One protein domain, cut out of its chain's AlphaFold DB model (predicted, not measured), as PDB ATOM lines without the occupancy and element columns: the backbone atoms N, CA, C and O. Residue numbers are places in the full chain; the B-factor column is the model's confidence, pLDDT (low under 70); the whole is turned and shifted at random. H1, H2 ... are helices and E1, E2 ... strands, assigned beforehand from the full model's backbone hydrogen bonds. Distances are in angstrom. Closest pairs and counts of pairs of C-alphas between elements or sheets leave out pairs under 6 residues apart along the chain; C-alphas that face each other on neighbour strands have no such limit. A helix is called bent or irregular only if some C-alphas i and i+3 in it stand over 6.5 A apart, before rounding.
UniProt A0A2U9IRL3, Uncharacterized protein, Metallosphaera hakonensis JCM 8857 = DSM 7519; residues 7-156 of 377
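What this domain is: This is residues 7 to 156 of the 377 residues of an uncharacterized protein of Metallosphaera hakonensis JCM 8857 = DSM 7519 (UniProt A0A2U9IRL3). The domain has two parts: a twisted sheet of five strands that curls round the helix H4, and a group of three helices, H2, H3 and H5, that cross one another beside it. The long bent hairpin of E1 and E2 reaches out to one end of the model, the end of H5 lies at the other, and a long link, residues 96 to 114, runs between H3 and E5. The printed part has 150 residues with five named helices and five named strands, in the order E1, E2, E3, H1, E4, H2, H3, E5, H4, H5; the sheet runs E1, E2, E3, E4, E5, all antiparallel. The class is mixed, helices and strands. The whole is compact, with a radius of gyration of the C-alphas of 17.0 A and spans of 52 by 37 by 23 A.

Where its parts are: E1, residues 7 to 16, begins at C-alpha 7 at (6.388, -29.755, -9.674), is 25.1 A long and bends by 51 degrees at residue 13. E2, residues 22 to 38, is the longest strand by residues, 36.9 A from first to last C-alpha, and bends by 75 degrees at residue 25. E3 is residues 41 to 46, 16.9 A, and H1 is residues 47 to 52. E4, residues 55 to 62, is 21.0 A long and is followed by H2, residues 68 to 75. H3, residues 83 to 95, is 18.2 A long and begins at C-alpha 83 at (-14.083, -21.007, 20.677). E5, residues 115 to 120, is 16.7 A long. H4, residues 121 to 133, is 19.4 A long and irregular: C-alphas 122 and 125 are 8.4 A apart. H5, residues 135 to 153, is 26.7 A long and ends at C-alpha 153 at (-22.355, -26.724, 25.446).

How they stand to each other: E1, E2 and E3 form a meander, each strand the antiparallel neighbour of the one before; E1 and E2 are a hairpin, and so are E2 and E3. N 10 and O 31 are 2.9 A apart across E1 and E2, and N 36 and O 43 are 2.9 A apart across E2 and E3, both within hydrogen-bond range. So are N 44 and O 59, 2.8 A, across E3 and E4, and N 58 and O 117, 2.8 A, across E4 and E5. E1 and E5 are the edge strands. H4 is on the sheet, which curls round it, in two layers, a helix on one face of a sheet; the closest C-alphas of E5 and H4 are those of Cys 119 and Cys 127, 6.0 A apart. H1 is on the same face as H4; the closest C-alphas of E2 and H1 are those of Cys 33 and Glu 47, 5.5 A apart. Residues 102 to 103 pair antiparallel with residues 116 to 117 of E5. H2, H3 and H5 are not on the sheet. H3 touches H2 with residues 83 to 87 alone, closest at the C-alphas of Leu 74 and Val 83, 5.4 A, at a steep tilt of 53 degrees, opposite ways. H5 touches H2 with residues 142 to 147 alone, closest at the C-alphas of Val 70 and Ala 146, 5.8 A, at a steep tilt of 59 degrees, the same way. H5 touches H3 with residues 142 to 149 alone, closest at the C-alphas of Phe 90 and Leu 142, 7.2 A, opposite ways, at a tilt of 36 degrees, only just steep. H4 and H5 meet only through their link. Every O i to N i+4 pair is within hydrogen-bond range in H2, H3 and H5; in H1 it is 1 of 2 and in H4 5 of 9.

The domain as a whole: The two C-alphas farthest apart are those of Leu 19 and Glu 156, 55.1 A. The printed part, residues 7 to 156, has no cut. The link from H3 to E5, 19 residues, is long. The mean pLDDT of the printed part is 83.2; 22 residues are under 70, among them residues 23 to 26, 76 to 81 and 105 to 112.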
ATOM      1  N   GLU A   7       5.554 -30.821 -10.242       92.81
ATOM      2  CA  GLU A   7       6.388 -29.755  -9.674       92.81
ATOM      3  C   GLU A   7       5.683 -28.405  -9.853       92.81
ATOM      4  O   GLU A   7       5.366 -28.007 -10.975       92.81
ATOM      5  N   ILE A   8       5.469 -27.695  -8.748       89.88
ATOM      6  CA  ILE A   8       4.820 -26.382  -8.706       89.88
ATOM      7  C   ILE A   8       5.659 -25.378  -7.908       89.88
ATOM      8  O   ILE A   8       6.501 -25.740  -7.083       89.88
ATOM      9  N   GLU A   9       5.402 -24.091  -8.136       88.12
ATOM     10  CA  GLU A   9       5.957 -23.004  -7.326       88.12
ATOM     11  C   GLU A   9       5.005 -22.692  -6.159       88.12
ATOM     12  O   GLU A   9       3.819 -22.442  -6.373       88.12
ATOM     13  N   CYS A  10       5.528 -22.699  -4.935       83.56
ATOM     14  CA  CYS A  10       4.803 -22.433  -3.691       83.56
ATOM     15  C   CYS A  10       5.473 -21.301  -2.880       83.56
ATOM     16  O   CYS A  10       6.478 -20.736  -3.314       83.56
ATOM     17  N   SER A  11       4.896 -20.908  -1.740       80.00
ATOM     18  CA  SER A  11       5.337 -19.773  -0.910       80.00
ATOM     19  C   SER A  11       5.631 -20.170   0.534       80.00
ATOM     20  O   SER A  11       4.721 -20.262   1.347       80.00
ATOM     21  N   GLU A  12       6.899 -20.309   0.898       73.75
ATOM     22  CA  GLU A  12       7.330 -20.699   2.245       73.75
ATOM     23  C   GLU A  12       7.528 -19.523   3.190       73.75
ATOM     24  O   GLU A  12       8.023 -18.469   2.796       73.75
ATOM     25  N   ALA A  13       7.165 -19.724   4.456       73.06
ATOM     26  CA  ALA A  13       7.429 -18.777   5.525       73.06
ATOM     27  C   ALA A  13       8.885 -18.911   5.992       73.06
ATOM     28  O   ALA A  13       9.258 -19.918   6.589       73.06
ATOM     29  N   GLU A  14       9.687 -17.876   5.761       69.81
ATOM     30  CA  GLU A  14      11.065 -17.802   6.230       69.81
ATOM     31  C   GLU A  14      11.159 -16.843   7.422       69.81
ATOM     32  O   GLU A  14      10.725 -15.686   7.374       69.81
ATOM     33  N   TYR A  15      11.721 -17.349   8.518       70.88
ATOM     34  CA  TYR A  15      11.876 -16.612   9.771       70.88
ATOM     35  C   TYR A  15      13.294 -16.081   9.944       70.88
ATOM     36  O   TYR A  15      13.518 -15.253  10.823       70.88
ATOM     37  N   TYR A  16      14.247 -16.514   9.119       71.69
ATOM     38  CA  TYR A  16      15.632 -16.082   9.191       71.69
ATOM     39  C   TYR A  16      16.043 -15.372   7.903       71.69
ATOM     40  O   TYR A  16      15.880 -15.895   6.807       71.69
ATOM     41  N   ASP A  17      16.588 -14.159   8.000       72.69
ATOM     42  CA  ASP A  17      17.182 -13.524   6.818       72.69
ATOM     43  C   ASP A  17      18.462 -14.239   6.353       72.69
ATOM     44  O   ASP A  17      19.020 -15.101   7.034       72.69
ATOM     45  N   ASN A  18      18.995 -13.812   5.208       71.69
ATOM     46  CA  ASN A  18      20.249 -14.319   4.634       71.69
ATOM     47  C   ASN A  18      21.481 -14.165   5.563       71.69
ATOM     48  O   ASN A  18      22.578 -14.594   5.202       71.69
ATOM     49  N   LEU A  19      21.338 -13.500   6.715       71.19
ATOM     50  CA  LEU A  19      22.364 -13.323   7.745       71.19
ATOM     51  C   LEU A  19      22.067 -14.145   9.015       71.19
ATOM     52  O   LEU A  19      22.800 -14.022   9.997       71.19
ATOM     53  N   GLY A  20      21.016 -14.971   9.008       71.12
ATOM     54  CA  GLY A  20      20.599 -15.820  10.120       71.12
ATOM     55  C   GLY A  20      19.878 -15.074  11.244       71.12
ATOM     56  O   GLY A  20      19.864 -15.557  12.377       71.12
ATOM     57  N   ARG A  21      19.316 -13.883  10.991       68.12
ATOM     58  CA  ARG A  21      18.572 -13.119  12.007       68.12
ATOM     59  C   ARG A  21      17.101 -13.506  12.008       68.12
ATOM     60  O   ARG A  21      16.464 -13.444  10.967       68.12
ATOM     61  N   PHE A  22      16.586 -13.839  13.189       72.12
ATOM     62  CA  PHE A  22      15.180 -14.182  13.393       72.12
ATOM     63  C   PHE A  22      14.249 -12.972  13.203       72.12
ATOM     64  O   PHE A  22      14.566 -11.864  13.647       72.12
ATOM     65  N   HIS A  23      13.084 -13.211  12.608       62.31
ATOM     66  CA  HIS A  23      12.001 -12.260  12.400       62.31
ATOM     67  C   HIS A  23      10.722 -12.744  13.091       62.31
ATOM     68  O   HIS A  23      10.276 -13.852  12.838       62.31
ATOM     69  N   ASP A  24      10.083 -11.895  13.902       67.69
ATOM     70  CA  ASP A  24       8.817 -12.249  14.573       67.69
ATOM     71  C   ASP A  24       7.650 -12.449  13.585       67.69
ATOM     72  O   ASP A  24       6.724 -13.211  13.853       67.69
ATOM     73  N   MET A  25       7.689 -11.766  12.436       68.44
ATOM     74  CA  MET A  25       6.780 -11.994  11.312       68.44
ATOM     75  C   MET A  25       7.579 -12.617  10.165       68.44
ATOM     76  O   MET A  25       8.560 -11.995   9.739       68.44
ATOM     77  N   PRO A  26       7.179 -13.789   9.646       68.44
ATOM     78  CA  PRO A  26       7.889 -14.407   8.539       68.44
ATOM     79  C   PRO A  26       7.744 -13.565   7.273       68.44
ATOM     80  O   PRO A  26       6.740 -12.874   7.072       68.44
ATOM     81  N   TYR A  27       8.736 -13.652   6.395       73.19
ATOM     82  CA  TYR A  27       8.592 -13.207   5.015       73.19
ATOM     83  C   TYR A  27       8.388 -14.424   4.113       73.19
ATOM     84  O   TYR A  27       8.940 -15.489   4.365       73.19
ATOM     85  N   TYR A  28       7.571 -14.269   3.072       75.81
ATOM     86  CA  TYR A  28       7.256 -15.371   2.168       75.81
ATOM     87  C   TYR A  28       8.249 -15.419   1.012       75.81
ATOM     88  O   TYR A  28       8.427 -14.429   0.294       75.81
ATOM     89  N   VAL A  29       8.892 -16.568   0.832       76.12
ATOM     90  CA  VAL A  29       9.829 -16.835  -0.260       76.12
ATOM     91  C   VAL A  29       9.253 -17.866  -1.211       76.12
ATOM     92  O   VAL A  29       8.486 -18.739  -0.824       76.12
ATOM     93  N   ARG A  30       9.627 -17.761  -2.484       82.56
ATOM     94  CA  ARG A  30       9.260 -18.767  -3.478       82.56
ATOM     95  C   ARG A  30      10.009 -20.058  -3.177       82.56
ATOM     96  O   ARG A  30      11.230 -20.027  -3.025       82.56
ATOM     97  N   ALA A  31       9.280 -21.157  -3.158       82.69
ATOM     98  CA  ALA A  31       9.799 -22.489  -2.922       82.69
ATOM     99  C   ALA A  31       9.310 -23.457  -3.997       82.69
ATOM    100  O   ALA A  31       8.364 -23.173  -4.739       82.69
ATOM    101  N   LYS A  32       9.989 -24.596  -4.100       89.12
ATOM    102  CA  LYS A  32       9.568 -25.693  -4.963       89.12
ATOM    103  C   LYS A  32       8.760 -26.682  -4.150       89.12
ATOM    104  O   LYS A  32       9.204 -27.135  -3.098       89.12
ATOM    105  N   CYS A  33       7.599 -27.033  -4.675       90.62
ATOM    106  CA  CYS A  33       6.727 -28.028  -4.087       90.62
ATOM    107  C   CYS A  33       6.356 -29.088  -5.124       90.62
ATOM    108  O   CYS A  33       6.427 -28.868  -6.333       90.62
ATOM    109  N   TYR A  34       5.924 -30.240  -4.630       92.69
ATOM    110  CA  TYR A  34       5.433 -31.356  -5.420       92.69
ATOM    111  C   TYR A  34       3.995 -31.635  -4.998       92.69
ATOM    112  O   TYR A  34       3.763 -31.965  -3.835       92.69
ATOM    113  N   THR A  35       3.039 -31.504  -5.915       92.81
ATOM    114  CA  THR A  35       1.607 -31.661  -5.622       92.81
ATOM    115  C   THR A  35       0.980 -32.820  -6.389       92.81
ATOM    116  O   THR A  35       1.426 -33.175  -7.481       92.81
ATOM    117  N   LYS A  36      -0.056 -33.431  -5.818       94.00
ATOM    118  CA  LYS A  36      -0.873 -34.453  -6.471       94.00
ATOM    119  C   LYS A  36      -2.337 -34.270  -6.086       94.00
ATOM    120  O   LYS A  36      -2.668 -34.159  -4.907       94.00
ATOM    121  N   GLU A  37      -3.193 -34.277  -7.099       92.62
ATOM    122  CA  GLU A  37      -4.640 -34.117  -6.964       92.62
ATOM    123  C   GLU A  37      -5.346 -35.459  -6.748       92.62
ATOM    124  O   GLU A  37      -5.003 -36.482  -7.351       92.62
ATOM    125  N   TYR A  38      -6.383 -35.429  -5.918       92.50
ATOM    126  CA  TYR A  38      -7.238 -36.551  -5.554       92.50
ATOM    127  C   TYR A  38      -8.711 -36.116  -5.545       92.50
ATOM    128  O   TYR A  38      -9.039 -34.934  -5.522       92.50
ATOM    129  N   GLU A  39      -9.642 -37.076  -5.511       91.19
ATOM    130  CA  GLU A  39     -11.079 -36.755  -5.410       91.19
ATOM    131  C   GLU A  39     -11.440 -36.019  -4.108       91.19
ATOM    132  O   GLU A  39     -12.414 -35.270  -4.072       91.19
ATOM    133  N   TRP A  40     -10.668 -36.236  -3.040       91.94
ATOM    134  CA  TRP A  40     -10.878 -35.607  -1.737       91.94
ATOM    135  C   TRP A  40     -10.182 -34.243  -1.591       91.94
ATOM    136  O   TRP A  40     -10.463 -33.540  -0.620       91.94
ATOM    137  N   GLY A  41      -9.296 -33.852  -2.514       92.81
ATOM    138  CA  GLY A  41      -8.460 -32.654  -2.388       92.81
ATOM    139  C   GLY A  41      -7.061 -32.846  -2.961       92.81
ATOM    140  O   GLY A  41      -6.858 -33.709  -3.811       92.81
ATOM    141  N   SER A  42      -6.091 -32.079  -2.474       92.69
ATOM    142  CA  SER A  42      -4.699 -32.168  -2.924       92.69
ATOM    143  C   SER A  42      -3.748 -32.554  -1.790       92.69
ATOM    144  O   SER A  42      -4.003 -32.285  -0.614       92.69
ATOM    145  N   ALA A  43      -2.640 -33.204  -2.148       93.19
ATOM    146  CA  ALA A  43      -1.501 -33.430  -1.265       93.19
ATOM    147  C   ALA A  43      -0.274 -32.733  -1.840       93.19
ATOM    148  O   ALA A  43       0.129 -33.024  -2.967       93.19
ATOM    149  N   THR A  44       0.350 -31.868  -1.051       91.75
ATOM    150  CA  THR A  44       1.532 -31.117  -1.461       91.75
ATOM    151  C   THR A  44       2.682 -31.328  -0.490       91.75
ATOM    152  O   THR A  44       2.492 -31.404   0.719       91.75
ATOM    153  N   ILE A  45       3.893 -31.447  -1.025       90.44
ATOM    154  CA  ILE A  45       5.123 -31.675  -0.270       90.44
ATOM    155  C   ILE A  45       6.120 -30.593  -0.670       90.44
ATOM    156  O   ILE A  45       6.355 -30.393  -1.863       90.44
ATOM    157  N   SER A  46       6.713 -29.908   0.304       87.31
ATOM    158  CA  SER A  46       7.819 -28.984   0.041       87.31
ATOM    159  C   SER A  46       9.106 -29.750  -0.287       87.31
ATOM    160  O   SER A  46       9.386 -30.799   0.294       87.31
ATOM    161  N   GLU A  47       9.924 -29.215  -1.198       86.50
ATOM    162  CA  GLU A  47      11.280 -29.718  -1.438       86.50
ATOM    163  C   GLU A  47      12.143 -29.692  -0.163       86.50
ATOM    164  O   GLU A  47      12.904 -30.627   0.069       86.50
ATOM    165  N   TRP A  48      11.970 -28.696   0.711       79.06
ATOM    166  CA  TRP A  48      12.700 -28.610   1.980       79.06
ATOM    167  C   TRP A  48      12.355 -29.745   2.943       79.06
ATOM    168  O   TRP A  48      13.251 -30.321   3.565       79.06
ATOM    169  N   ASP A  49      11.072 -30.105   3.034       80.44
ATOM    170  CA  ASP A  49      10.612 -31.200   3.896       80.44
ATOM    171  C   ASP A  49      11.169 -32.558   3.436       80.44
ATOM    172  O   ASP A  49      11.329 -33.478   4.239       80.44
ATOM    173  N   LEU A  50      11.537 -32.691   2.154       81.81
ATOM    174  CA  LEU A  50      12.207 -33.888   1.646       81.81
ATOM    175  C   LEU A  50      13.668 -33.988   2.087       81.81
ATOM    176  O   LEU A  50      14.181 -35.105   2.157       81.81
ATOM    177  N   ASP A  51      14.354 -32.884   2.375       71.44
ATOM    178  CA  ASP A  51      15.807 -32.873   2.584       71.44
ATOM    179  C   ASP A  51      16.229 -32.996   4.054       71.44
ATOM    180  O   ASP A  51      17.338 -33.458   4.338       71.44
ATOM    181  N   LEU A  52      15.360 -32.621   4.995       61.31
ATOM    182  CA  LEU A  52      15.763 -32.388   6.383       61.31
ATOM    183  C   LEU A  52      15.621 -33.603   7.312       61.31
ATOM    184  O   LEU A  52      16.467 -33.769   8.195       61.31
ATOM    185  N   TRP A  53      14.603 -34.454   7.134       65.25
ATOM    186  CA  TRP A  53      14.204 -35.431   8.160       65.25
ATOM    187  C   TRP A  53      13.811 -36.817   7.616       65.25
ATOM    188  O   TRP A  53      13.617 -37.021   6.415       65.25
ATOM    189  N   ASP A  54      13.738 -37.793   8.531       79.88
ATOM    190  CA  ASP A  54      13.234 -39.151   8.262       79.88
ATOM    191  C   ASP A  54      11.696 -39.184   8.156       79.88
ATOM    192  O   ASP A  54      11.136 -40.088   7.527       79.88
ATOM    193  N   SER A  55      11.015 -38.186   8.732       83.88
ATOM    194  CA  SER A  55       9.599 -37.896   8.508       83.88
ATOM    195  C   SER A  55       9.430 -36.662   7.622       83.88
ATOM    196  O   SER A  55      10.213 -35.719   7.681       83.88
ATOM    197  N   VAL A  56       8.423 -36.699   6.757       87.81
ATOM    198  CA  VAL A  56       8.101 -35.658   5.782       87.81
ATOM    199  C   VAL A  56       6.697 -35.157   6.087       87.81
ATOM    200  O   VAL A  56       5.764 -35.962   6.185       87.81
ATOM    201  N   THR A  57       6.546 -33.841   6.208       88.06
ATOM    202  CA  THR A  57       5.234 -33.199   6.318       88.06
ATOM    203  C   THR A  57       4.579 -33.138   4.944       88.06
ATOM    204  O   THR A  57       5.160 -32.656   3.972       88.06
ATOM    205  N   VAL A  58       3.350 -33.634   4.867       89.62
ATOM    206  CA  VAL A  58       2.490 -33.541   3.692       89.62
ATOM    207  C   VAL A  58       1.358 -32.572   4.010       89.62
ATOM    208  O   VAL A  58       0.580 -32.797   4.934       89.62
ATOM    209  N   TYR A  59       1.258 -31.504   3.230       89.75
ATOM    210  CA  TYR A  59       0.215 -30.491   3.340       89.75
ATOM    211  C   TYR A  59      -1.001 -30.939   2.534       89.75
ATOM    212  O   TYR A  59      -0.920 -31.085   1.313       89.75
ATOM    213  N   LEU A  60      -2.119 -31.187   3.208       91.31
ATOM    214  CA  LEU A  60      -3.365 -31.614   2.583       91.31
ATOM    215  C   LEU A  60      -4.328 -30.427   2.484       91.31
ATOM    216  O   LEU A  60      -4.637 -29.789   3.494       91.31
ATOM    217  N   ASP A  61      -4.844 -30.166   1.285       91.00
ATOM    218  CA  ASP A  61      -5.973 -29.256   1.077       91.00
ATOM    219  C   ASP A  61      -7.222 -30.069   0.739       91.00
ATOM    220  O   ASP A  61      -7.507 -30.396  -0.412       91.00
ATOM    221  N   VAL A  62      -7.937 -30.479   1.785       90.88
ATOM    222  CA  VAL A  62      -9.143 -31.301   1.682       90.88
ATOM    223  C   VAL A  62     -10.353 -30.439   1.332       90.88
ATOM    224  O   VAL A  62     -10.641 -29.438   1.992       90.88
ATOM    225  N   VAL A  63     -11.115 -30.846   0.318       89.12
ATOM    226  CA  VAL A  63     -12.286 -30.097  -0.155       89.12
ATOM    227  C   VAL A  63     -13.364 -30.040   0.933       89.12
ATOM    228  O   VAL A  63     -13.719 -31.052   1.533       89.12
ATOM    229  N   ASN A  64     -13.947 -28.854   1.147       85.06
ATOM    230  CA  ASN A  64     -14.977 -28.590   2.166       85.06
ATOM    231  C   ASN A  64     -14.529 -28.855   3.619       85.06
ATOM    232  O   ASN A  64     -15.373 -29.093   4.487       85.06
ATOM    233  N   PHE A  65     -13.225 -28.804   3.896       88.00
ATOM    234  CA  PHE A  65     -12.677 -28.895   5.245       88.00
ATOM    235  C   PHE A  65     -12.357 -27.495   5.821       88.00
ATOM    236  O   PHE A  65     -11.944 -26.608   5.073       88.00
ATOM    237  N   PRO A  66     -12.531 -27.262   7.138       89.19
ATOM    238  CA  PRO A  66     -13.194 -28.144   8.096       89.19
ATOM    239  C   PRO A  66     -14.704 -28.258   7.816       89.19
ATOM    240  O   PRO A  66     -15.291 -27.338   7.237       89.19
ATOM    241  N   PRO A  67     -15.366 -29.349   8.253       90.88
ATOM    242  CA  PRO A  67     -16.811 -29.505   8.094       90.88
ATOM    243  C   PRO A  67     -17.578 -28.318   8.689       90.88
ATOM    244  O   PRO A  67     -17.181 -27.782   9.723       90.88
ATOM    245  N   THR A  68     -18.715 -27.942   8.096       89.69
ATOM    246  CA  THR A  68     -19.495 -26.747   8.479       89.69
ATOM    247  C   THR A  68     -19.762 -26.634   9.984       89.69
ATOM    248  O   THR A  68     -19.669 -25.546  10.544       89.69
ATOM    249  N   ILE A  69     -20.058 -27.748  10.659       91.12
ATOM    250  CA  ILE A  69     -20.293 -27.777  12.111       91.12
ATOM    251  C   ILE A  69     -19.035 -27.422  12.923       91.12
ATOM    252  O   ILE A  69     -19.126 -26.671  13.890       91.12
ATOM    253  N   VAL A  70     -17.860 -27.907  12.507       91.12
ATOM    254  CA  VAL A  70     -16.559 -27.586  13.116       91.12
ATOM    255  C   VAL A  70     -16.233 -26.123  12.852       91.12
ATOM    256  O   VAL A  70     -15.932 -25.379  13.781       91.12
ATOM    257  N   LYS A  71     -16.388 -25.687  11.596       88.50
ATOM    258  CA  LYS A  71     -16.197 -24.295  11.185       88.50
ATOM    259  C   LYS A  71     -17.041 -23.334  12.026       88.50
ATOM    260  O   LYS A  71     -16.505 -22.366  12.552       88.50
ATOM    261  N   ARG A  72     -18.324 -23.647  12.247       85.94
ATOM    262  CA  ARG A  72     -19.212 -22.844  13.100       85.94
ATOM    263  C   ARG A  72     -18.669 -22.687  14.518       85.94
ATOM    264  O   ARG A  72     -18.752 -21.601  15.072       85.94
ATOM    265  N   ILE A  73     -18.145 -23.759  15.105       88.19
ATOM    266  CA  ILE A  73     -17.625 -23.745  16.480       88.19
ATOM    267  C   ILE A  73     -16.331 -22.927  16.581       88.19
ATOM    268  O   ILE A  73     -16.091 -22.304  17.612       88.19
ATOM    269  N   LEU A  74     -15.519 -22.922  15.520       84.94
ATOM    270  CA  LEU A  74     -14.255 -22.190  15.459       84.94
ATOM    271  C   LEU A  74     -14.414 -20.699  15.101       84.94
ATOM    272  O   LEU A  74     -13.563 -19.908  15.487       84.94
ATOM    273  N   GLU A  75     -15.458 -20.314  14.359       77.19
ATOM    274  CA  GLU A  75     -15.642 -18.941  13.845       77.19
ATOM    275  C   GLU A  75     -16.590 -18.057  14.668       77.19
ATOM    276  O   GLU A  75     -16.605 -16.842  14.482       77.19
ATOM    277  N   ASP A  76     -17.468 -18.634  15.488       66.81
ATOM    278  CA  ASP A  76     -18.594 -17.880  16.041       66.81
ATOM    279  C   ASP A  76     -18.204 -17.088  17.298       66.81
ATOM    280  O   ASP A  76     -18.206 -17.620  18.407       66.81
ATOM    281  N   ASP A  77     -17.951 -15.790  17.121       56.84
ATOM    282  CA  ASP A  77     -17.779 -14.811  18.206       56.84
ATOM    283  C   ASP A  77     -19.015 -14.737  19.138       56.84
ATOM    284  O   ASP A  77     -18.894 -14.343  20.298       56.84
ATOM    285  N   ASP A  78     -20.201 -15.170  18.674       55.16
ATOM    286  CA  ASP A  78     -21.416 -15.303  19.499       55.16
ATOM    287  C   ASP A  78     -21.404 -16.571  20.397       55.16
ATOM    288  O   ASP A  78     -22.327 -16.794  21.192       55.16
ATOM    289  N   LEU A  79     -20.377 -17.430  20.296       59.31
ATOM    290  CA  LEU A  79     -20.090 -18.548  21.215       59.31
ATOM    291  C   LEU A  79     -19.128 -18.113  22.325       59.31
ATOM    292  O   LEU A  79     -18.087 -18.738  22.553       59.31
ATOM    293  N   ASP A  80     -19.501 -17.045  23.023       56.09
ATOM    294  CA  ASP A  80     -18.741 -16.400  24.096       56.09
ATOM    295  C   ASP A  80     -18.056 -17.435  25.034       56.09
ATOM    296  O   ASP A  80     -18.707 -18.200  25.757       56.09
ATOM    297  N   GLY A  81     -16.719 -17.519  24.981       62.03
ATOM    298  CA  GLY A  81     -15.890 -18.399  25.826       62.03
ATOM    299  C   GLY A  81     -15.876 -19.903  25.482       62.03
ATOM    300  O   GLY A  81     -15.493 -20.725  26.336       62.03
ATOM    301  N   ILE A  82     -16.319 -20.281  24.277       72.88
ATOM    302  CA  ILE A  82     -16.340 -21.670  23.785       72.88
ATOM    303  C   ILE A  82     -15.354 -21.896  22.627       72.88
ATOM    304  O   ILE A  82     -14.869 -23.018  22.519       72.88
ATOM    305  N   VAL A  83     -15.000 -20.875  21.834       72.88
ATOM    306  CA  VAL A  83     -14.083 -21.007  20.677       72.88
ATOM    307  C   VAL A  83     -12.757 -21.669  21.066       72.88
ATOM    308  O   VAL A  83     -12.418 -22.700  20.492       72.88
ATOM    309  N   ASP A  84     -12.079 -21.182  22.113       77.31
ATOM    310  CA  ASP A  84     -10.821 -21.776  22.602       77.31
ATOM    311  C   ASP A  84     -10.996 -23.252  22.997       77.31
ATOM    312  O   ASP A  84     -10.201 -24.112  22.635       77.31
ATOM    313  N   LYS A  85     -12.101 -23.579  23.681       82.88
ATOM    314  CA  LYS A  85     -12.405 -24.963  24.088       82.88
ATOM    315  C   LYS A  85     -12.750 -25.845  22.896       82.88
ATOM    316  O   LYS A  85     -12.478 -27.041  22.935       82.88
ATOM    317  N   GLY A  86     -13.407 -25.284  21.885       84.44
ATOM    318  CA  GLY A  86     -13.717 -25.960  20.634       84.44
ATOM    319  C   GLY A  86     -12.437 -26.276  19.880       84.44
ATOM    320  O   GLY A  86     -12.220 -27.429  19.525       84.44
ATOM    321  N   TYR A  87     -11.554 -25.286  19.737       84.81
ATOM    322  CA  TYR A  87     -10.225 -25.460  19.163       84.81
ATOM    323  C   TYR A  87      -9.445 -26.560  19.889       84.81
ATOM    324  O   TYR A  87      -9.063 -27.536  19.251       84.81
ATOM    325  N   ASP A  88      -9.317 -26.482  21.218       86.62
ATOM    326  CA  ASP A  88      -8.645 -27.511  22.025       86.62
ATOM    327  C   ASP A  88      -9.266 -28.902  21.819       86.62
ATOM    328  O   ASP A  88      -8.551 -29.886  21.642       86.62
ATOM    329  N   THR A  89     -10.602 -28.985  21.774       89.69
ATOM    330  CA  THR A  89     -11.327 -30.247  21.547       89.69
ATOM    331  C   THR A  89     -11.003 -30.842  20.177       89.69
ATOM    332  O   THR A  89     -10.777 -32.047  20.067       89.69
ATOM    333  N   PHE A  90     -10.977 -30.028  19.119       90.38
ATOM    334  CA  PHE A  90     -10.685 -30.510  17.768       90.38
ATOM    335  C   PHE A  90      -9.207 -30.824  17.568       90.38
ATOM    336  O   PHE A  90      -8.897 -31.810  16.900       90.38
ATOM    337  N   MET A  91      -8.305 -30.064  18.189       86.94
ATOM    338  CA  MET A  91      -6.880 -30.388  18.246       86.94
ATOM    339  C   MET A  91      -6.659 -31.740  18.924       86.94
ATOM    340  O   MET A  91      -6.013 -32.617  18.352       86.94
ATOM    341  N   GLU A  92      -7.243 -31.944  20.107       88.69
ATOM    342  CA  GLU A  92      -7.134 -33.197  20.855       88.69
ATOM    343  C   GLU A  92      -7.740 -34.371  20.078       88.69
ATOM    344  O   GLU A  92      -7.124 -35.432  19.985       88.69
ATOM    345  N   ALA A  93      -8.917 -34.192  19.474       88.88
ATOM    346  CA  ALA A  93      -9.540 -35.217  18.639       88.88
ATOM    347  C   ALA A  93      -8.663 -35.582  17.432       88.88
ATOM    348  O   ALA A  93      -8.530 -36.757  17.096       88.88
ATOM    349  N   THR A  94      -8.041 -34.584  16.804       89.25
ATOM    350  CA  THR A  94      -7.177 -34.776  15.635       89.25
ATOM    351  C   THR A  94      -5.910 -35.542  15.990       89.25
ATOM    352  O   THR A  94      -5.631 -36.564  15.371       89.25
ATOM    353  N   VAL A  95      -5.206 -35.129  17.047       85.25
ATOM    354  CA  VAL A  95      -3.986 -35.807  17.520       85.25
ATOM    355  C   VAL A  95      -4.279 -37.237  17.992       85.25
ATOM    356  O   VAL A  95      -3.449 -38.129  17.836       85.25
ATOM    357  N   ASN A  96      -5.469 -37.484  18.546       87.19
ATOM    358  CA  ASN A  96      -5.877 -38.811  19.009       87.19
ATOM    359  C   ASN A  96      -6.517 -39.688  17.915       87.19
ATOM    360  O   ASN A  96      -6.974 -40.799  18.211       87.19
ATOM    361  N   TYR A  97      -6.569 -39.234  16.657       89.00
ATOM    362  CA  TYR A  97      -7.126 -40.023  15.564       89.00
ATOM    363  C   TYR A  97      -6.190 -41.181  15.188       89.00
ATOM    364  O   TYR A  97      -5.217 -41.035  14.461       89.00
ATOM    365  N   SER A  98      -6.503 -42.385  15.664       85.12
ATOM    366  CA  SER A  98      -5.578 -43.529  15.665       85.12
ATOM    367  C   SER A  98      -5.152 -44.082  14.298       85.12
ATOM    368  O   SER A  98      -4.279 -44.950  14.257       85.12
ATOM    369  N   LYS A  99      -5.760 -43.639  13.190       84.06
ATOM    370  CA  LYS A  99      -5.426 -44.134  11.843       84.06
ATOM    371  C   LYS A  99      -4.338 -43.322  11.137       84.06
ATOM    372  O   LYS A  99      -3.779 -43.834  10.171       84.06
ATOM    373  N   ALA A 100      -4.054 -42.095  11.575       82.12
ATOM    374  CA  ALA A 100      -3.095 -41.216  10.912       82.12
ATOM    375  C   ALA A 100      -2.477 -40.219  11.900       82.12
ATOM    376  O   ALA A 100      -3.135 -39.789  12.840       82.12
ATOM    377  N   ASN A 101      -1.221 -39.835  11.667       84.69
ATOM    378  CA  ASN A 101      -0.562 -38.785  12.439       84.69
ATOM    379  C   ASN A 101      -0.807 -37.438  11.754       84.69
ATOM    380  O   ASN A 101      -0.071 -37.044  10.849       84.69
ATOM    381  N   ILE A 102      -1.920 -36.811  12.125       86.06
ATOM    382  CA  ILE A 102      -2.425 -35.588  11.511       86.06
ATOM    383  C   ILE A 102      -2.429 -34.438  12.509       86.06
ATOM    384  O   ILE A 102      -2.685 -34.625  13.700       86.06
ATOM    385  N   PHE A 103      -2.202 -33.233  12.001       81.56
ATOM    386  CA  PHE A 103      -2.261 -32.003  12.773       81.56
ATOM    387  C   PHE A 103      -3.266 -31.046  12.140       81.56
ATOM    388  O   PHE A 103      -3.271 -30.819  10.928       81.56
ATOM    389  N   PHE A 104      -4.128 -30.487  12.988       70.56
ATOM    390  CA  PHE A 104      -5.074 -29.450  12.605       70.56
ATOM    391  C   PHE A 104      -4.363 -28.102  12.735       70.56
ATOM    392  O   PHE A 104      -4.069 -27.657  13.841       70.56
ATOM    393  N   TYR A 105      -4.025 -27.472  11.617       63.50
ATOM    394  CA  TYR A 105      -3.384 -26.159  11.610       63.50
ATOM    395  C   TYR A 105      -3.985 -25.313  10.488       63.50
ATOM    396  O   TYR A 105      -4.065 -25.751   9.348       63.50
ATOM    397  N   SER A 106      -4.418 -24.094  10.821       49.78
ATOM    398  CA  SER A 106      -4.891 -23.086   9.857       49.78
ATOM    399  C   SER A 106      -3.931 -21.901   9.724       49.78
ATOM    400  O   SER A 106      -4.284 -20.870   9.150       49.78
ATOM    401  N   TYR A 107      -2.716 -22.019  10.269       46.25
ATOM    402  CA  TYR A 107      -1.702 -20.984  10.112       46.25
ATOM    403  C   TYR A 107      -0.912 -21.208   8.826       46.25
ATOM    404  O   TYR A 107      -0.476 -22.313   8.525       46.25
ATOM    405  N   SER A 108      -0.736 -20.116   8.088       47.62
ATOM    406  CA  SER A 108      -0.004 -19.997   6.828       47.62
ATOM    407  C   SER A 108       1.355 -20.714   6.852       47.62
ATOM    408  O   SER A 108       2.283 -20.258   7.526       47.62
ATOM    409  N   LYS A 109       1.469 -21.800   6.077       54.38
ATOM    410  CA  LYS A 109       2.725 -22.471   5.684       54.38
ATOM    411  C   LYS A 109       2.756 -22.645   4.132       54.38
ATOM    412  O   LYS A 109       1.853 -22.094   3.510       54.38
ATOM    413  N   PRO A 110       3.746 -23.323   3.489       52.38
ATOM    414  CA  PRO A 110       4.179 -23.155   2.088       52.38
ATOM    415  C   PRO A 110       3.105 -23.000   0.999       52.38
ATOM    416  O   PRO A 110       3.333 -22.408  -0.055       52.38
ATOM    417  N   VAL A 111       1.962 -23.643   1.205       61.59
ATOM    418  CA  VAL A 111       0.852 -23.793   0.266       61.59
ATOM    419  C   VAL A 111      -0.428 -23.630   1.078       61.59
ATOM    420  O   VAL A 111      -0.449 -23.996   2.255       61.59
ATOM    421  N   ASP A 112      -1.488 -23.096   0.475       69.38
ATOM    422  CA  ASP A 112      -2.814 -23.107   1.094       69.38
ATOM    423  C   ASP A 112      -3.205 -24.568   1.392       69.38
ATOM    424  O   ASP A 112      -3.300 -25.394   0.489       69.38
ATOM    425  N   HIS A 113      -3.345 -24.906   2.672       81.50
ATOM    426  CA  HIS A 113      -3.670 -26.247   3.152       81.50
ATOM    427  C   HIS A 113      -4.522 -26.139   4.412       81.50
ATOM    428  O   HIS A 113      -4.604 -25.080   5.040       81.50
ATOM    429  N   ASN A 114      -5.164 -27.243   4.781       85.81
ATOM    430  CA  ASN A 114      -6.048 -27.285   5.938       85.81
ATOM    431  C   ASN A 114      -5.757 -28.436   6.916       85.81
ATOM    432  O   ASN A 114      -6.277 -28.425   8.033       85.81
ATOM    433  N   LEU A 115      -4.887 -29.379   6.535       88.25
ATOM    434  CA  LEU A 115      -4.351 -30.431   7.398       88.25
ATOM    435  C   LEU A 115      -2.871 -30.685   7.092       88.25
ATOM    436  O   LEU A 115      -2.439 -30.601   5.944       88.25
ATOM    437  N   GLU A 116      -2.110 -31.066   8.113       89.38
ATOM    438  CA  GLU A 116      -0.750 -31.594   7.959       89.38
ATOM    439  C   GLU A 116      -0.747 -33.084   8.298       89.38
ATOM    440  O   GLU A 116      -1.337 -33.498   9.296       89.38
ATOM    441  N   LEU A 117      -0.080 -33.890   7.476       90.88
ATOM    442  CA  LEU A 117       0.101 -35.324   7.669       90.88
ATOM    443  C   LEU A 117       1.592 -35.637   7.769       90.88
ATOM    444  O   LEU A 117       2.358 -35.316   6.863       90.88
ATOM    445  N   GLU A 118       2.002 -36.306   8.839       90.56
ATOM    446  CA  GLU A 118       3.381 -36.760   8.993       90.56
ATOM    447  C   GLU A 118       3.558 -38.165   8.395       90.56
ATOM    448  O   GLU A 118       2.929 -39.132   8.836       90.56
ATOM    449  N   CYS A 119       4.432 -38.287   7.392       90.56
ATOM    450  CA  CYS A 119       4.722 -39.538   6.693       90.56
ATOM    451  C   CYS A 119       6.187 -39.958   6.859       90.56
ATOM    452  O   CYS A 119       7.092 -39.138   6.757       90.56
ATOM    453  N   GLU A 120       6.458 -41.256   7.014       90.81
ATOM    454  CA  GLU A 120       7.828 -41.782   6.912       90.81
ATOM    455  C   GLU A 120       8.351 -41.601   5.478       90.81
ATOM    456  O   GLU A 120       7.709 -42.042   4.519       90.81
ATOM    457  N   LYS A 121       9.542 -41.018   5.318       87.94
ATOM    458  CA  LYS A 121      10.140 -40.712   4.009       87.94
ATOM    459  C   LYS A 121      10.240 -41.934   3.092       87.94
ATOM    460  O   LYS A 121       9.972 -41.842   1.896       87.94
ATOM    461  N   GLU A 122      10.569 -43.099   3.651       88.81
ATOM    462  CA  GLU A 122      10.678 -44.360   2.899       88.81
ATOM    463  C   GLU A 122       9.330 -44.866   2.356       88.81
ATOM    464  O   GLU A 122       9.304 -45.569   1.345       88.81
ATOM    465  N   LYS A 123       8.214 -44.485   2.992       90.44
ATOM    466  CA  LYS A 123       6.844 -44.885   2.629       90.44
ATOM    467  C   LYS A 123       5.985 -43.711   2.166       90.44
ATOM    468  O   LYS A 123       4.765 -43.826   2.133       90.44
ATOM    469  N   LEU A 124       6.601 -42.593   1.786       89.81
ATOM    470  CA  LEU A 124       5.905 -41.338   1.508       89.81
ATOM    471  C   LEU A 124       4.748 -41.501   0.511       89.81
ATOM    472  O   LEU A 124       3.629 -41.100   0.799       89.81
ATOM    473  N   VAL A 125       4.984 -42.164  -0.625       89.94
ATOM    474  CA  VAL A 125       3.937 -42.377  -1.643       89.94
ATOM    475  C   VAL A 125       2.800 -43.261  -1.119       89.94
ATOM    476  O   VAL A 125       1.639 -42.941  -1.338       89.94
ATOM    477  N   GLU A 126       3.120 -44.338  -0.394       90.69
ATOM    478  CA  GLU A 126       2.117 -45.231   0.206       90.69
ATOM    479  C   GLU A 126       1.285 -44.503   1.274       90.69
ATOM    480  O   GLU A 126       0.068 -44.665   1.324       90.69
ATOM    481  N   CYS A 127       1.932 -43.663   2.083       91.75
ATOM    482  CA  CYS A 127       1.293 -42.835   3.100       91.75
ATOM    483  C   CYS A 127       0.279 -41.859   2.480       91.75
ATOM    484  O   CYS A 127      -0.876 -41.826   2.908       91.75
ATOM    485  N   VAL A 128       0.678 -41.122   1.432       91.94
ATOM    486  CA  VAL A 128      -0.204 -40.158   0.749       91.94
ATOM    487  C   VAL A 128      -1.337 -40.863   0.002       91.94
ATOM    488  O   VAL A 128      -2.498 -40.487   0.149       91.94
ATOM    489  N   ASP A 129      -1.050 -41.926  -0.753       89.38
ATOM    490  CA  ASP A 129      -2.102 -42.677  -1.452       89.38
ATOM    491  C   ASP A 129      -3.081 -43.345  -0.461       89.38
ATOM    492  O   ASP A 129      -4.267 -43.521  -0.765       89.38
ATOM    493  N   GLY A 130      -2.615 -43.641   0.757       92.19
ATOM    494  CA  GLY A 130      -3.416 -44.135   1.871       92.19
ATOM    495  C   GLY A 130      -4.435 -43.138   2.433       92.19
ATOM    496  O   GLY A 130      -5.406 -43.586   3.046       92.19
ATOM    497  N   VAL A 131      -4.297 -41.824   2.197       93.12
ATOM    498  CA  VAL A 131      -5.225 -40.780   2.695       93.12
ATOM    499  C   VAL A 131      -6.670 -41.067   2.296       93.12
ATOM    500  O   VAL A 131      -7.582 -41.015   3.124       93.12
ATOM    501  N   SER A 132      -6.871 -41.494   1.050       91.88
ATOM    502  CA  SER A 132      -8.187 -41.836   0.500       91.88
ATOM    503  C   SER A 132      -8.926 -42.913   1.310       91.88
ATOM    504  O   SER A 132     -10.149 -42.996   1.251       91.88
ATOM    505  N   SER A 133      -8.200 -43.747   2.067       93.06
ATOM    506  CA  SER A 133      -8.779 -44.832   2.867       93.06
ATOM    507  C   SER A 133      -9.344 -44.389   4.220       93.06
ATOM    508  O   SER A 133     -10.107 -45.144   4.825       93.06
ATOM    509  N   TRP A 134      -8.980 -43.198   4.708       93.94
ATOM    510  CA  TRP A 134      -9.356 -42.741   6.049       93.94
ATOM    511  C   TRP A 134      -9.860 -41.298   6.115       93.94
ATOM    512  O   TRP A 134     -10.504 -40.954   7.103       93.94
ATOM    513  N   ILE A 135      -9.637 -40.454   5.102       93.94
ATOM    514  CA  ILE A 135      -9.973 -39.025   5.205       93.94
ATOM    515  C   ILE A 135     -11.466 -38.772   5.455       93.94
ATOM    516  O   ILE A 135     -11.825 -37.980   6.324       93.94
ATOM    517  N   ASN A 136     -12.344 -39.518   4.781       92.44
ATOM    518  CA  ASN A 136     -13.789 -39.422   5.003       92.44
ATOM    519  C   ASN A 136     -14.187 -39.920   6.403       92.44
ATOM    520  O   ASN A 136     -15.012 -39.294   7.064       92.44
ATOM    521  N   ASP A 137     -13.552 -40.988   6.897       93.88
ATOM    522  CA  ASP A 137     -13.779 -41.481   8.261       93.88
ATOM    523  C   ASP A 137     -13.351 -40.445   9.311       93.88
ATOM    524  O   ASP A 137     -13.976 -40.334  10.367       93.88
ATOM    525  N   TYR A 138     -12.263 -39.714   9.052       93.81
ATOM    526  CA  TYR A 138     -11.785 -38.638   9.916       93.81
ATOM    527  C   TYR A 138     -12.745 -37.440   9.911       93.81
ATOM    528  O   TYR A 138     -13.104 -36.945  10.979       93.81
ATOM    529  N   ILE A 139     -13.236 -37.030   8.738       93.69
ATOM    530  CA  ILE A 139     -14.268 -35.992   8.605       93.69
ATOM    531  C   ILE A 139     -15.528 -36.371   9.400       93.69
ATOM    532  O   ILE A 139     -15.996 -35.584  10.225       93.69
ATOM    533  N   ASP A 140     -16.035 -37.593   9.224       94.69
ATOM    534  CA  ASP A 140     -17.203 -38.100   9.955       94.69
ATOM    535  C   ASP A 140     -16.957 -38.176  11.468       94.69
ATOM    536  O   ASP A 140     -17.865 -37.958  12.278       94.69
ATOM    537  N   TYR A 141     -15.727 -38.500  11.871       95.12
ATOM    538  CA  TYR A 141     -15.317 -38.490  13.270       95.12
ATOM    539  C   TYR A 141     -15.348 -37.073  13.853       95.12
ATOM    540  O   TYR A 141     -15.965 -36.875  14.903       95.12
ATOM    541  N   LEU A 142     -14.781 -36.077  13.165       94.50
ATOM    542  CA  LEU A 142     -14.837 -34.681  13.605       94.50
ATOM    543  C   LEU A 142     -16.271 -34.157  13.696       94.50
ATOM    544  O   LEU A 142     -16.593 -33.446  14.645       94.50
ATOM    545  N   VAL A 143     -17.149 -34.529  12.759       95.25
ATOM    546  CA  VAL A 143     -18.575 -34.173  12.824       95.25
ATOM    547  C   VAL A 143     -19.204 -34.714  14.108       95.25
ATOM    548  O   VAL A 143     -19.872 -33.963  14.816       95.25
ATOM    549  N   LYS A 144     -18.948 -35.977  14.472       95.94
ATOM    550  CA  LYS A 144     -19.464 -36.561  15.725       95.94
ATOM    551  C   LYS A 144     -18.929 -35.839  16.959       95.94
ATOM    552  O   LYS A 144     -19.713 -35.520  17.850       95.94
ATOM    553  N   VAL A 145     -17.628 -35.545  16.990       95.56
ATOM    554  CA  VAL A 145     -16.998 -34.784  18.082       95.56
ATOM    555  C   VAL A 145     -17.633 -33.396  18.208       95.56
ATOM    556  O   VAL A 145     -17.976 -32.975  19.311       95.56
ATOM    557  N   ALA A 146     -17.853 -32.707  17.089       94.56
ATOM    558  CA  ALA A 146     -18.493 -31.398  17.056       94.56
ATOM    559  C   ALA A 146     -19.952 -31.450  17.532       94.56
ATOM    560  O   ALA A 146     -20.390 -30.590  18.299       94.56
ATOM    561  N   GLU A 147     -20.708 -32.472  17.128       95.31
ATOM    562  CA  GLU A 147     -22.067 -32.680  17.619       95.31
ATOM    563  C   GLU A 147     -22.090 -32.952  19.126       95.31
ATOM    564  O   GLU A 147     -22.902 -32.356  19.828       95.31
ATOM    565  N   ASP A 148     -21.214 -33.816  19.646       95.69
ATOM    566  CA  ASP A 148     -21.113 -34.095  21.084       95.69
ATOM    567  C   ASP A 148     -20.734 -32.843  21.878       95.69
ATOM    568  O   ASP A 148     -21.325 -32.551  22.925       95.69
ATOM    569  N   PHE A 149     -19.809 -32.051  21.340       93.81
ATOM    570  CA  PHE A 149     -19.425 -30.768  21.905       93.81
ATOM    571  C   PHE A 149     -20.613 -29.798  21.972       93.81
ATOM    572  O   PHE A 149     -20.909 -29.252  23.040       93.81
ATOM    573  N   LEU A 150     -21.360 -29.630  20.874       92.19
ATOM    574  CA  LEU A 150     -22.556 -28.784  20.857       92.19
ATOM    575  C   LEU A 150     -23.668 -29.335  21.751       92.19
ATOM    576  O   LEU A 150     -24.281 -28.555  22.471       92.19
ATOM    577  N   ARG A 151     -23.901 -30.655  21.806       94.31
ATOM    578  CA  ARG A 151     -24.862 -31.265  22.749       94.31
ATOM    579  C   ARG A 151     -24.550 -30.870  24.191       94.31
ATOM    580  O   ARG A 151     -25.469 -30.589  24.957       94.31
ATOM    581  N   ALA A 152     -23.268 -30.847  24.554       91.69
ATOM    582  CA  ALA A 152     -22.823 -30.531  25.905       91.69
ATOM    583  C   ALA A 152     -22.823 -29.027  26.222       91.69
ATOM    584  O   ALA A 152     -22.991 -28.656  27.385       91.69
ATOM    585  N   LYS A 153     -22.579 -28.163  25.228       89.19
ATOM    586  CA  LYS A 153     -22.355 -26.724  25.446       89.19
ATOM    587  C   LYS A 153     -23.478 -25.824  24.943       89.19
ATOM    588  O   LYS A 153     -23.787 -24.847  25.618       89.19
ATOM    589  N   LYS A 154     -24.057 -26.131  23.783       88.56
ATOM    590  CA  LYS A 154     -25.029 -25.288  23.073       88.56
ATOM    591  C   LYS A 154     -25.986 -26.127  22.198       88.56
ATOM    592  O   LYS A 154     -25.931 -26.069  20.966       88.56
ATOM    593  N   PRO A 155     -26.839 -26.973  22.809       90.94
ATOM    594  CA  PRO A 155     -27.651 -27.957  22.088       90.94
ATOM    595  C   PRO A 155     -28.655 -27.333  21.108       90.94
ATOM    596  O   PRO A 155     -29.091 -27.998  20.168       90.94
ATOM    597  N   GLU A 156     -29.019 -26.062  21.281       90.25
ATOM    598  CA  GLU A 156     -29.880 -25.328  20.359       90.25
ATOM    599  C   GLU A 156     -29.275 -25.165  18.956       90.25
ATOM    600  O   GLU A 156     -30.031 -25.069  17.989       90.25
TER     601      GLU A 156